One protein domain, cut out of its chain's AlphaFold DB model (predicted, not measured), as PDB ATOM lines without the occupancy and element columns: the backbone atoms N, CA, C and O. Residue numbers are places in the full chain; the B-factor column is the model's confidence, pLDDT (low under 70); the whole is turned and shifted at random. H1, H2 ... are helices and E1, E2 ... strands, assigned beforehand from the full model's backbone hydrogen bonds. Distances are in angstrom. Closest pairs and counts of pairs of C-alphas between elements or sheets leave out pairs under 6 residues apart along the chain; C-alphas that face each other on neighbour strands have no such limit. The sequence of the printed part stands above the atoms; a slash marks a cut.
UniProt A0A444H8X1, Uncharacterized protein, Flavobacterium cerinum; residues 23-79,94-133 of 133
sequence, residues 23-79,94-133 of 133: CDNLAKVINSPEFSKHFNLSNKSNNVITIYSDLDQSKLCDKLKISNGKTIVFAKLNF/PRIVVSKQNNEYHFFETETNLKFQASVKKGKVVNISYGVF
ATOM      1  N   CYS A  23      35.841  55.710  96.203       87.94
ATOM      2  CA  CYS A  23      35.463  56.731  95.234       87.94
ATOM      3  C   CYS A  23      36.628  57.152  94.315       87.94
ATOM      4  O   CYS A  23      36.497  57.067  93.095       87.94
ATOM      5  N   ASP A  24      37.791  57.533  94.856       89.31
ATOM      6  CA  ASP A  24      38.934  57.992  94.043       89.31
ATOM      7  C   ASP A  24      39.476  56.887  93.131       89.31
ATOM      8  O   ASP A  24      39.926  57.130  92.008       89.31
ATOM      9  N   ASN A  25      39.474  55.652  93.625       91.38
ATOM     10  CA  ASN A  25      39.930  54.503  92.858       91.38
ATOM     11  C   ASN A  25      38.936  54.137  91.753       91.38
ATOM     12  O   ASN A  25      39.351  53.945  90.612       91.38
ATOM     13  N   LEU A  26      37.638  54.084  92.066       91.00
ATOM     14  CA  LEU A  26      36.577  53.877  91.083       91.00
ATOM     15  C   LEU A  26      36.613  54.965  90.013       91.00
ATOM     16  O   LEU A  26      36.545  54.653  88.829       91.00
ATOM     17  N   ALA A  27      36.809  56.224  90.408       90.88
ATOM     18  CA  ALA A  27      36.959  57.340  89.487       90.88
ATOM     19  C   ALA A  27      38.120  57.128  88.508       90.88
ATOM     20  O   ALA A  27      37.957  57.369  87.314       90.88
ATOM     21  N   LYS A  28      39.271  56.640  88.985       91.88
ATOM     22  CA  LYS A  28      40.424  56.316  88.129       91.88
ATOM     23  C   LYS A  28      40.132  55.165  87.176       91.88
ATOM     24  O   LYS A  28      40.486  55.259  86.007       91.88
ATOM     25  N   VAL A  29      39.499  54.098  87.662       92.94
ATOM     26  CA  VAL A  29      39.158  52.943  86.822       92.94
ATOM     27  C   VAL A  29      38.154  53.348  85.749       92.94
ATOM     28  O   VAL A  29      38.390  53.101  84.574       92.94
ATOM     29  N   ILE A  30      37.074  54.029  86.121       91.69
ATOM     30  CA  ILE A  30      36.003  54.381  85.187       91.69
ATOM     31  C   ILE A  30      36.458  55.425  84.156       91.69
ATOM     32  O   ILE A  30      36.085  55.343  82.987       91.69
ATOM     33  N   ASN A  31      37.306  56.376  84.556       89.94
ATOM     34  CA  ASN A  31      37.902  57.338  83.626       89.94
ATOM     35  C   ASN A  31      39.080  56.771  82.821       89.94
ATOM     36  O   ASN A  31      39.654  57.498  82.008       89.94
ATOM     37  N   SER A  32      39.464  55.507  83.024       90.06
ATOM     38  CA  SER A  32      40.514  54.902  82.209       90.06
ATOM     39  C   SER A  32      40.056  54.751  80.749       90.06
ATOM     40  O   SER A  32      38.875  54.458  80.491       90.06
ATOM     41  N   PRO A  33      40.966  54.936  79.775       87.19
ATOM     42  CA  PRO A  33      40.679  54.674  78.369       87.19
ATOM     43  C   PRO A  33      40.170  53.249  78.133       87.19
ATOM     44  O   PRO A  33      39.254  53.045  77.338       87.19
ATOM     45  N   GLU A  34      40.721  52.273  78.853       89.38
ATOM     46  CA  GLU A  34      40.354  50.865  78.756       89.38
ATOM     47  C   GLU A  34      38.897  50.649  79.166       89.38
ATOM     48  O   GLU A  34      38.127  50.059  78.409       89.38
ATOM     49  N   PHE A  35      38.477  51.190  80.312       90.00
ATOM     50  CA  PHE A  35      37.089  51.069  80.753       90.00
ATOM     51  C   PHE A  35      36.115  51.701  79.752       90.00
ATOM     52  O   PHE A  35      35.124  51.082  79.351       90.00
ATOM     53  N   SER A  36      36.426  52.919  79.300       84.56
ATOM     54  CA  SER A  36      35.589  53.661  78.351       84.56
ATOM     55  C   SER A  36      35.464  52.950  77.002       84.56
ATOM     56  O   SER A  36      34.374  52.921  76.429       84.56
ATOM     57  N   LYS A  37      36.552  52.335  76.522       84.50
ATOM     58  CA  LYS A  37      36.582  51.546  75.284       84.50
ATOM     59  C   LYS A  37      35.643  50.342  75.349       84.50
ATOM     60  O   LYS A  37      34.985  50.043  74.357       84.50
ATOM     61  N   HIS A  38      35.577  49.662  76.493       86.81
ATOM     62  CA  HIS A  38      34.807  48.426  76.627       86.81
ATOM     63  C   HIS A  38      33.325  48.669  76.950       86.81
ATOM     64  O   HIS A  38      32.471  48.089  76.291       86.81
ATOM     65  N   PHE A  39      32.993  49.567  77.884       86.19
ATOM     66  CA  PHE A  39      31.588  49.853  78.246       86.19
ATOM     67  C   PHE A  39      30.913  50.908  77.366       86.19
ATOM     68  O   PHE A  39      29.739  51.227  77.567       86.19
ATOM     69  N   ASN A  40      31.660  51.490  76.423       82.19
ATOM     70  CA  ASN A  40      31.185  52.476  75.458       82.19
ATOM     71  C   ASN A  40      30.307  53.577  76.086       82.19
ATOM     72  O   ASN A  40      29.234  53.937  75.587       82.19
ATOM     73  N   LEU A  41      30.750  54.107  77.233       78.75
ATOM     74  CA  LEU A  41      29.968  55.057  78.028       78.75
ATOM     75  C   LEU A  41      29.629  56.334  77.244       78.75
ATOM     76  O   LEU A  41      28.608  56.969  77.508       78.75
ATOM     77  N   SER A  42      30.454  56.708  76.261       73.69
ATOM     78  CA  SER A  42      30.243  57.847  75.361       73.69
ATOM     79  C   SER A  42      29.020  57.698  74.464       73.69
ATOM     80  O   SER A  42      28.341  58.693  74.229       73.69
ATOM     81  N   ASN A  43      28.660  56.483  74.051       76.06
ATOM     82  CA  ASN A  43      27.563  56.277  73.101       76.06
ATOM     83  C   ASN A  43      26.198  56.083  73.775       76.06
ATOM     84  O   ASN A  43      25.179  56.050  73.089       76.06
ATOM     85  N   LYS A  44      26.134  55.974  75.112       74.75
ATOM     86  CA  LYS A  44      24.844  55.907  75.823       74.75
ATOM     87  C   LYS A  44      24.090  57.237  75.669       74.75
ATOM     88  O   LYS A  44      24.657  58.288  75.938       74.75
ATOM     89  N   SER A  45      22.821  57.222  75.270       73.44
ATOM     90  CA  SER A  45      22.036  58.446  75.005       73.44
ATOM     91  C   SER A  45      21.846  59.347  76.231       73.44
ATOM     92  O   SER A  45      21.583  60.537  76.100       73.44
ATOM     93  N   ASN A  46      21.969  58.778  77.431       81.19
ATOM     94  CA  ASN A  46      21.701  59.478  78.678       81.19
ATOM     95  C   ASN A  46      22.946  60.221  79.177       81.19
ATOM     96  O   ASN A  46      24.048  59.668  79.222       81.19
ATOM     97  N   ASN A  47      22.742  61.456  79.643       84.88
ATOM     98  CA  ASN A  47      23.774  62.249  80.323       84.88
ATOM     99  C   ASN A  47      24.095  61.722  81.728       84.88
ATOM    100  O   ASN A  47      25.152  62.029  82.280       84.88
ATOM    101  N   VAL A  48      23.180  60.937  82.301       88.00
ATOM    102  CA  VAL A  48      23.345  60.265  83.587       88.00
ATOM    103  C   VAL A  48      23.443  58.763  83.354       88.00
ATOM    104  O   VAL A  48      22.583  58.170  82.701       88.00
ATOM    105  N   ILE A  49      24.497  58.154  83.889       88.31
ATOM    106  CA  ILE A  49      24.761  56.719  83.820       88.31
ATOM    107  C   ILE A  49      24.681  56.161  85.237       88.31
ATOM    108  O   ILE A  49      25.433  56.570  86.118       88.31
ATOM    109  N   THR A  50      23.782  55.207  85.455       90.62
ATOM    110  CA  THR A  50      23.667  54.525  86.746       90.62
ATOM    111  C   THR A  50      24.575  53.301  86.769       90.62
ATOM    112  O   THR A  50      24.464  52.438  85.896       90.62
ATOM    113  N   ILE A  51      25.444  53.212  87.776       92.19
ATOM    114  CA  ILE A  51      26.207  52.001  88.096       92.19
ATOM    115  C   ILE A  51      25.653  51.424  89.397       92.19
ATOM    116  O   ILE A  51      25.629  52.096  90.426       92.19
ATOM    117  N   TYR A  52      25.200  50.176  89.358       92.00
ATOM    118  CA  TYR A  52      24.697  49.484  90.540       92.00
ATOM    119  C   TYR A  52      25.853  48.867  91.317       92.00
ATOM    120  O   TYR A  52      26.765  48.309  90.717       92.00
ATOM    121  N   SER A  53      25.825  48.942  92.640       90.19
ATOM    122  CA  SER A  53      26.910  48.434  93.470       90.19
ATOM    123  C   SER A  53      26.414  47.718  94.718       90.19
ATOM    124  O   SER A  53      25.428  48.126  95.336       90.19
ATOM    125  N   ASP A  54      27.116  46.647  95.078       86.31
ATOM    126  CA  ASP A  54      27.022  45.969  96.372       86.31
ATOM    127  C   ASP A  54      27.928  46.613  97.440       86.31
ATOM    128  O   ASP A  54      27.875  46.241  98.613       86.31
ATOM    129  N   LEU A  55      28.732  47.604  97.049       85.25
ATOM    130  CA  LEU A  55      29.611  48.336  97.944       85.25
ATOM    131  C   LEU A  55      28.816  49.233  98.893       85.25
ATOM    132  O   LEU A  55      27.734  49.743  98.583       85.25
ATOM    133  N   ASP A  56      29.414  49.450 100.061       83.69
ATOM    134  CA  ASP A  56      28.954  50.419 101.047       83.69
ATOM    135  C   ASP A  56      28.850  51.807 100.398       83.69
ATOM    136  O   ASP A  56      29.855  52.383  99.980       83.69
ATOM    137  N   GLN A  57      27.623  52.333 100.316       83.50
ATOM    138  CA  GLN A  57      27.324  53.592  99.633       83.50
ATOM    139  C   GLN A  57      28.105  54.772 100.226       83.50
ATOM    140  O   GLN A  57      28.451  55.687  99.491       83.50
ATOM    141  N   SER A  58      28.465  54.721 101.515       80.81
ATOM    142  CA  SER A  58      29.273  55.767 102.165       80.81
ATOM    143  C   SER A  58      30.710  55.867 101.633       80.81
ATOM    144  O   SER A  58      31.401  56.850 101.892       80.81
ATOM    145  N   LYS A  59      31.175  54.849 100.898       80.81
ATOM    146  CA  LYS A  59      32.512  54.788 100.286       80.81
ATOM    147  C   LYS A  59      32.495  55.112  98.793       80.81
ATOM    148  O   LYS A  59      33.556  55.174  98.171       80.81
ATOM    149  N   LEU A  60      31.308  55.265  98.212       84.75
ATOM    150  CA  LEU A  60      31.122  55.582  96.803       84.75
ATOM    151  C   LEU A  60      31.077  57.093  96.600       84.75
ATOM    152  O   LEU A  60      30.852  57.864  97.527       84.75
ATOM    153  N   CYS A  61      31.312  57.522  95.364       85.06
ATOM    154  CA  CYS A  61      31.105  58.917  95.011       85.06
ATOM    155  C   CYS A  61      29.599  59.200  94.948       85.06
ATOM    156  O   CYS A  61      28.886  58.452  94.283       85.06
ATOM    157  N   ASP A  62      29.122  60.310  95.513       81.12
ATOM    158  CA  ASP A  62      27.727  60.738  95.308       81.12
ATOM    159  C   ASP A  62      27.423  60.900  93.812       81.12
ATOM    160  O   ASP A  62      26.413  60.431  93.284       81.12
ATOM    161  N   LYS A  63      28.343  61.576  93.114       86.19
ATOM    162  CA  LYS A  63      28.342  61.767  91.667       86.19
ATOM    163  C   LYS A  63      29.777  61.768  91.168       86.19
ATOM    164  O   LYS A  63      30.645  62.399  91.764       86.19
ATOM    165  N   LEU A  64      30.014  61.115  90.039       89.38
ATOM    166  CA  LEU A  64      31.306  61.110  89.364       89.38
ATOM    167  C   LEU A  64      31.144  61.692  87.961       89.38
ATOM    168  O   LEU A  64      30.454  61.117  87.124       89.38
ATOM    169  N   LYS A  65      31.785  62.827  87.681       87.25
ATOM    170  CA  LYS A  65      31.872  63.343  86.309       87.25
ATOM    171  C   LYS A  65      32.952  62.580  85.550       87.25
ATOM    172  O   LYS A  65      34.052  62.402  86.071       87.25
ATOM    173  N   ILE A  66      32.634  62.155  84.333       84.81
ATOM    174  CA  ILE A  66      33.584  61.489  83.441       84.81
ATOM    175  C   ILE A  66      33.988  62.393  82.274       84.81
ATOM    176  O   ILE A  66      33.324  63.390  81.987       84.81
ATOM    177  N   SER A  67      35.098  62.057  81.613       74.56
ATOM    178  CA  SER A  67      35.768  62.894  80.598       74.56
ATOM    179  C   SER A  67      34.877  63.359  79.436       74.56
ATOM    180  O   SER A  67      35.124  64.410  78.858       74.56
ATOM    181  N   ASN A  68      33.812  62.621  79.121       76.50
ATOM    182  CA  ASN A  68      32.846  62.968  78.075       76.50
ATOM    183  C   ASN A  68      31.687  63.868  78.564       76.50
ATOM    184  O   ASN A  68      30.674  63.989  77.880       76.50
ATOM    185  N   GLY A  69      31.801  64.460  79.760       82.19
ATOM    186  CA  GLY A  69      30.804  65.367  80.340       82.19
ATOM    187  C   GLY A  69      29.607  64.676  80.999       82.19
ATOM    188  O   GLY A  69      28.778  65.347  81.615       82.19
ATOM    189  N   LYS A  70      29.512  63.345  80.921       87.38
ATOM    190  CA  LYS A  70      28.438  62.586  81.572       87.38
ATOM    191  C   LYS A  70      28.680  62.444  83.067       87.38
ATOM    192  O   LYS A  70      29.803  62.550  83.564       87.38
ATOM    193  N   THR A  71      27.595  62.192  83.786       90.94
ATOM    194  CA  THR A  71      27.606  61.989  85.234       90.94
ATOM    195  C   THR A  71      27.271  60.544  85.557       90.94
ATOM    196  O   THR A  71      26.258  60.017  85.107       90.94
ATOM    197  N   ILE A  72      28.105  59.916  86.369       90.69
ATOM    198  CA  ILE A  72      27.859  58.607  86.950       90.69
ATOM    199  C   ILE A  72      27.233  58.787  88.322       90.69
ATOM    200  O   ILE A  72      27.717  59.578  89.134       90.69
ATOM    201  N   VAL A  73      26.165  58.037  88.563       92.31
ATOM    202  CA  VAL A  73      25.507  57.926  89.862       92.31
ATOM    203  C   VAL A  73      25.582  56.471  90.294       92.31
ATOM    204  O   VAL A  73      25.266  55.570  89.512       92.31
ATOM    205  N   PHE A  74      26.006  56.245  91.530       91.25
ATOM    206  CA  PHE A  74      26.008  54.912  92.107       91.25
ATOM    207  C   PHE A  74      24.658  54.633  92.765       91.25
ATOM    208  O   PHE A  74      24.105  55.480  93.460       91.25
ATOM    209  N   ALA A  75      24.111  53.448  92.513       90.50
ATOM    210  CA  ALA A  75      22.871  52.986  93.116       90.50
ATOM    211  C   ALA A  75      23.106  51.664  93.842       90.50
ATOM    212  O   ALA A  75      23.934  50.852  93.429       90.50
ATOM    213  N   LYS A  76      22.347  51.410  94.909       89.88
ATOM    214  CA  LYS A  76      22.390  50.117  95.595       89.88
ATOM    215  C   LYS A  76      21.902  49.011  94.659       89.88
ATOM    216  O   LYS A  76      20.845  49.139  94.041       89.88
ATOM    217  N   LEU A  77      22.644  47.910  94.588       87.12
ATOM    218  CA  LEU A  77      22.203  46.710  93.888       87.12
ATOM    219  C   LEU A  77      20.997  46.101  94.627       87.12
ATOM    220  O   LEU A  77      21.107  45.677  95.776       87.12
ATOM    221  N   ASN A  78      19.833  46.095  93.976       82.88
ATOM    222  CA  ASN A  78      18.559  45.615  94.530       82.88
ATOM    223  C   ASN A  78      17.914  44.498  93.687       82.88
ATOM    224  O   ASN A  78      16.751  44.158  93.890       82.88
ATOM    225  N   PHE A  79      18.660  43.930  92.742       80.19
ATOM    226  CA  PHE A  79      18.230  42.824  91.893       80.19
ATOM    227  C   PHE A  79      19.323  41.758  91.830       80.19
ATOM    228  O   PHE A  79      20.502  42.041  92.035       80.19
ATOM    229  N   PRO A  94      21.147  47.970  78.877       75.69
ATOM    230  CA  PRO A  94      22.335  47.408  79.497       75.69
ATOM    231  C   PRO A  94      22.638  48.056  80.855       75.69
ATOM    232  O   PRO A  94      22.893  49.269  80.907       75.69
ATOM    233  N   ARG A  95      22.644  47.273  81.941       87.69
ATOM    234  CA  ARG A  95      22.973  47.753  83.299       87.69
ATOM    235  C   ARG A  95      24.404  47.402  83.656       87.69
ATOM    236  O   ARG A  95      24.840  46.281  83.436       87.69
ATOM    237  N   ILE A  96      25.110  48.354  84.258       90.94
ATOM    238  CA  ILE A  96      26.477  48.149  84.736       90.94
ATOM    239  C   ILE A  96      26.422  47.916  86.241       90.94
ATOM    240  O   ILE A  96      25.855  48.723  86.978       90.94
ATOM    241  N   VAL A  97      27.016  46.819  86.685       92.19
ATOM    242  CA  VAL A  97      27.192  46.458  88.087       92.19
ATOM    243  C   VAL A  97      28.671  46.549  88.427       92.19
ATOM    244  O   VAL A  97      29.502  46.141  87.620       92.19
ATOM    245  N   VAL A  98      29.004  47.074  89.601       93.38
ATOM    246  CA  VAL A  98      30.358  47.055  90.147       93.38
ATOM    247  C   VAL A  98      30.367  46.404  91.519       93.38
ATOM    248  O   VAL A  98      29.607  46.796  92.409       93.38
ATOM    249  N   SER A  99      31.269  45.448  91.686       91.94
ATOM    250  CA  SER A  99      31.630  44.882  92.977       91.94
ATOM    251  C   SER A  99      33.127  44.999  93.216       91.94
ATOM    252  O   SER A  99      33.909  45.303  92.310       91.94
ATOM    253  N   LYS A 100      33.537  44.793  94.465       90.44
ATOM    254  CA  LYS A 100      34.948  44.786  94.848       90.44
ATOM    255  C   LYS A 100      35.271  43.489  95.560       90.44
ATOM    256  O   LYS A 100      34.695  43.191  96.604       90.44
ATOM    257  N   GLN A 101      36.240  42.759  95.028       88.69
ATOM    258  CA  GLN A 101      36.798  41.588  95.679       88.69
ATOM    259  C   GLN A 101      38.264  41.879  95.985       88.69
ATOM    260  O   GLN A 101      39.065  42.185  95.105       88.69
ATOM    261  N   ASN A 102      38.634  41.828  97.266       86.06
ATOM    262  CA  ASN A 102      39.960  42.243  97.724       86.06
ATOM    263  C   ASN A 102      40.291  43.696  97.306       86.06
ATOM    264  O   ASN A 102      39.662  44.635  97.791       86.06
ATOM    265  N   ASN A 103      41.282  43.891  96.429       85.69
ATOM    266  CA  ASN A 103      41.706  45.197  95.907       85.69
ATOM    267  C   ASN A 103      41.328  45.405  94.430       85.69
ATOM    268  O   ASN A 103      41.811  46.352  93.806       85.69
ATOM    269  N   GLU A 104      40.491  44.526  93.887       91.06
ATOM    270  CA  GLU A 104      40.091  44.517  92.489       91.06
ATOM    271  C   GLU A 104      38.619  44.913  92.357       91.06
ATOM    272  O   GLU A 104      37.759  44.469  93.120       91.06
ATOM    273  N   TYR A 105      38.348  45.797  91.404       93.19
ATOM    274  CA  TYR A 105      37.010  46.205  91.013       93.19
ATOM    275  C   TYR A 105      36.573  45.350  89.837       93.19
ATOM    276  O   TYR A 105      37.254  45.313  88.812       93.19
ATOM    277  N   HIS A 106      35.422  44.707  89.980       93.31
ATOM    278  CA  HIS A 106      34.820  43.871  88.958       93.31
ATOM    279  C   HIS A 106      33.574  44.578  88.447       93.31
ATOM    280  O   HIS A 106      32.602  44.761  89.177       93.31
ATOM    281  N   PHE A 107      33.614  44.983  87.188       93.38
ATOM    282  CA  PHE A 107      32.492  45.561  86.477       93.38
ATOM    283  C   PHE A 107      31.856  44.513  85.581       93.38
ATOM    284  O   PHE A 107      32.549  43.730  84.926       93.38
ATOM    285  N   PHE A 108      30.533  44.533  85.536       90.75
ATOM    286  CA  PHE A 108      29.740  43.628  84.731       90.75
ATOM    287  C   PHE A 108      28.599  44.366  84.041       90.75
ATOM    288  O   PHE A 108      27.840  45.067  84.705       90.75
ATOM    289  N   GLU A 109      28.457  44.206  82.728       88.88
ATOM    290  CA  GLU A 109      27.276  44.652  81.990       88.88
ATOM    291  C   GLU A 109      26.314  43.478  81.784       88.88
ATOM    292  O   GLU A 109      26.665  42.480  81.155       88.88
ATOM    293  N   THR A 110      25.099  43.586  82.327       83.19
ATOM    294  CA  THR A 110      24.205  42.433  82.511       83.19
ATOM    295  C   THR A 110      23.691  41.797  81.224       83.19
ATOM    296  O   THR A 110      23.505  40.589  81.171       83.19
ATOM    297  N   GLU A 111      23.466  42.582  80.178       80.31
ATOM    298  CA  GLU A 111      22.816  42.130  78.946       80.31
ATOM    299  C   GLU A 111      23.822  41.721  77.867       80.31
ATOM    300  O   GLU A 111      23.480  40.954  76.969       80.31
ATOM    301  N   THR A 112      25.049  42.237  77.931       79.50
ATOM    302  CA  THR A 112      26.146  41.889  77.013       79.50
ATOM    303  C   THR A 112      27.100  40.865  77.620       79.50
ATOM    304  O   THR A 112      28.038  40.444  76.951       79.50
ATOM    305  N   ASN A 113      26.890  40.495  78.887       83.44
ATOM    306  CA  ASN A 113      27.799  39.705  79.713       83.44
ATOM    307  C   ASN A 113      29.248  40.224  79.738       83.44
ATOM    308  O   ASN A 113      30.183  39.476  80.048       83.44
ATOM    309  N   LEU A 114      29.452  41.504  79.422       88.00
ATOM    310  CA  LEU A 114      30.773  42.100  79.385       88.00
ATOM    311  C   LEU A 114      31.309  42.224  80.809       88.00
ATOM    312  O   LEU A 114      30.711  42.884  81.656       88.00
ATOM    313  N   LYS A 115      32.464  41.618  81.065       91.31
ATOM    314  CA  LYS A 115      33.226  41.770  82.301       91.31
ATOM    315  C   LYS A 115      34.468  42.600  82.063       91.31
ATOM    316  O   LYS A 115      35.147  42.466  81.047       91.31
ATOM    317  N   PHE A 116      34.783  43.411  83.058       93.44
ATOM    318  CA  PHE A 116      36.030  44.148  83.156       93.44
ATOM    319  C   PHE A 116      36.492  44.128  84.600       93.44
ATOM    320  O   PHE A 116      35.710  44.375  85.514       93.44
ATOM    321  N   GLN A 117      37.760  43.839  84.809       94.56
ATOM    322  CA  GLN A 117      38.361  43.743  86.124       94.56
ATOM    323  C   GLN A 117      39.592  44.628  86.131       94.56
ATOM    324  O   GLN A 117      40.344  44.644  85.155       94.56
ATOM    325  N   ALA A 118      39.755  45.418  87.186       94.50
ATOM    326  CA  ALA A 118      40.911  46.283  87.332       94.50
ATOM    327  C   ALA A 118      41.206  46.577  88.798       94.50
ATOM    328  O   ALA A 118      40.317  46.698  89.637       94.50
ATOM    329  N   SER A 119      42.480  46.777  89.100       92.69
ATOM    330  CA  SER A 119      42.969  47.206  90.407       92.69
ATOM    331  C   SER A 119      43.580  48.605  90.321       92.69
ATOM    332  O   SER A 119      43.986  49.059  89.253       92.69
ATOM    333  N   VAL A 120      43.714  49.291  91.460       90.00
ATOM    334  CA  VAL A 120      44.459  50.559  91.538       90.00
ATOM    335  C   VAL A 120      45.650  50.401  92.475       90.00
ATOM    336  O   VAL A 120      45.492  50.120  93.662       90.00
ATOM    337  N   LYS A 121      46.866  50.612  91.958       89.25
ATOM    338  CA  LYS A 121      48.113  50.545  92.735       89.25
ATOM    339  C   LYS A 121      48.901  51.834  92.563       89.25
ATOM    340  O   LYS A 121      49.203  52.240  91.445       89.25
ATOM    341  N   LYS A 122      49.237  52.488  93.682       86.00
ATOM    342  CA  LYS A 122      49.941  53.788  93.696       86.00
ATOM    343  C   LYS A 122      49.276  54.826  92.768       86.00
ATOM    344  O   LYS A 122      49.949  55.550  92.045       86.00
ATOM    345  N   GLY A 123      47.941  54.845  92.755       83.31
ATOM    346  CA  GLY A 123      47.144  55.773  91.949       83.31
ATOM    347  C   GLY A 123      47.060  55.463  90.451       83.31
ATOM    348  O   GLY A 123      46.445  56.247  89.739       83.31
ATOM    349  N   LYS A 124      47.622  54.345  89.980       86.69
ATOM    350  CA  LYS A 124      47.529  53.896  88.585       86.69
ATOM    351  C   LYS A 124      46.611  52.683  88.467       86.69
ATOM    352  O   LYS A 124      46.641  51.816  89.343       86.69
ATOM    353  N   VAL A 125      45.826  52.631  87.393       89.88
ATOM    354  CA  VAL A 125      45.021  51.455  87.034       89.88
ATOM    355  C   VAL A 125      45.968  50.353  86.556       89.88
ATOM    356  O   VAL A 125      46.860  50.606  85.749       89.88
ATOM    357  N   VAL A 126      45.831  49.156  87.116       88.44
ATOM    358  CA  VAL A 126      46.676  47.981  86.858       88.44
ATOM    359  C   VAL A 126      45.820  46.711  86.858       88.44
ATOM    360  O   VAL A 126      44.676  46.752  87.304       88.44
ATOM    361  N   ASN A 127      46.388  45.578  86.425       80.94
ATOM    362  CA  ASN A 127      45.719  44.266  86.386       80.94
ATOM    363  C   ASN A 127      44.379  44.316  85.639       80.94
ATOM    364  O   ASN A 127      43.342  43.986  86.197       80.94
ATOM    365  N   ILE A 128      44.409  44.797  84.397       86.69
ATOM    366  CA  ILE A 128      43.207  44.920  83.577       86.69
ATOM    367  C   ILE A 128      42.919  43.573  82.913       86.69
ATOM    368  O   ILE A 128      43.755  43.060  82.173       86.69
ATOM    369  N   SER A 129      41.732  43.027  83.156       89.88
ATOM    370  CA  SER A 129      41.199  41.842  82.479       89.88
ATOM    371  C   SER A 129      39.819  42.165  81.915       89.88
ATOM    372  O   SER A 129      39.040  42.867  82.557       89.88
ATOM    373  N   TYR A 130      39.501  41.682  80.715       89.25
ATOM    374  CA  TYR A 130      38.194  41.890  80.098       89.25
ATOM    375  C   TYR A 130      37.755  40.652  79.315       89.25
ATOM    376  O   TYR A 130      38.584  39.887  78.827       89.25
ATOM    377  N   GLY A 131      36.447  40.470  79.168       84.94
ATOM    378  CA  GLY A 131      35.887  39.370  78.388       84.94
ATOM    379  C   GLY A 131      34.367  39.399  78.351       84.94
ATOM    380  O   GLY A 131      33.739  40.157  79.085       84.94
ATOM    381  N   VAL A 132      33.781  38.570  77.497       82.94
ATOM    382  CA  VAL A 132      32.339  38.296  77.461       82.94
ATOM    383  C   VAL A 132      32.141  36.868  77.955       82.94
ATOM    384  O   VAL A 132      32.927  35.997  77.578       82.94
ATOM    385  N   PHE A 133      31.160  36.656  78.832       68.12
ATOM    386  CA  PHE A 133      30.803  35.337  79.364       68.12
ATOM    387  C   PHE A 133      29.603  34.747  78.629       68.12
ATOM    388  O   PHE A 133      28.658  35.515  78.327       68.12
TER     389      PHE A 133
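AT A GLANCE: This is residues 23 to 79 and 94 to 133 of the 133 residues of an uncharacterized protein of Flavobacterium cerinum (UniProt A0A444H8X1). A strongly twisted sheet of six strands curls round helix H1, with H2 set nearly crosswise to H1 on the same face: two layers, helices on one face of a sheet. The printed part has 97 residues, with two named helices and six named strands in the order H1 H2 E1 E2 E3 E4 E5 E6 along the chain; the sheet is mixed, in the order E2 E1 E3 E4 E5 E6, and the class is mixed, helices and strands. The whole is compact and rounded, with a radius of gyration of the C-alphas of 12.3 A and spans of 33 by 30 by 29 A.

IN THESE COORDINATES: H1, residues 23 to 30, begins at C-alpha 23 (35.463, 56.731, 95.234) and is 10.3 A long; H2, residues 33 to 39, also measures 10.3 A. The strands are E1, 48 to 53, 15.8 A; E2, 71 to 76, 16.6 A; E3, 96 to 101, 16.4 A; E4, 104 to 109, 16.6 A; E5, 114 to 121, 23.5 A; and E6, 124 to 132, 24.5 A, which bends by 56 degrees at residue 127 and ends at C-alpha 132 (32.339, 38.296, 77.461).

HOW THE PARTS SIT: E3 E4 E5 E6 form a meander of hairpins, each strand the antiparallel neighbour of the one before: N 99 and O 106 are 2.9 A apart, N 107 and O 116 2.8 A, N 117 and O 129 2.8 A. E1 is parallel to E3, with N 52 and O 96 at 2.9 A, and to E2, with N 51 and O 73 at 2.9 A. H1 is on the sheet; its closest C-alphas to E5 are Asn 25 and Val 120, 6.1 A. H2 is on it at a height of 8.8 A, over E5 and along it at 18 degrees on the local plane, and only just not over E4, on which 2 of its 7 C-alphas fall. H1 and H2 are close but not clearly touching, Val 29 and Phe 35 having the closest C-alphas, 6.7 A, about perpendicular at 77 degrees. In both helices every O i to N i+4 pair is within hydrogen-bond range.

THE WHOLE: The C-alphas farthest apart, of Ser 45 and Lys 122, are 33.9 A apart. Residues 80 to 93 are not printed; C-alphas 79 and 94 are 13.8 A apart across this cut. The link E1 to E2 is long, 17 residues; its residues 64 to 65 pair antiparallel with 71 to 72 of E2. The mean pLDDT of the printed part is 86.7, and of the printed residues one is under 70, namely residue 133, the chain's last.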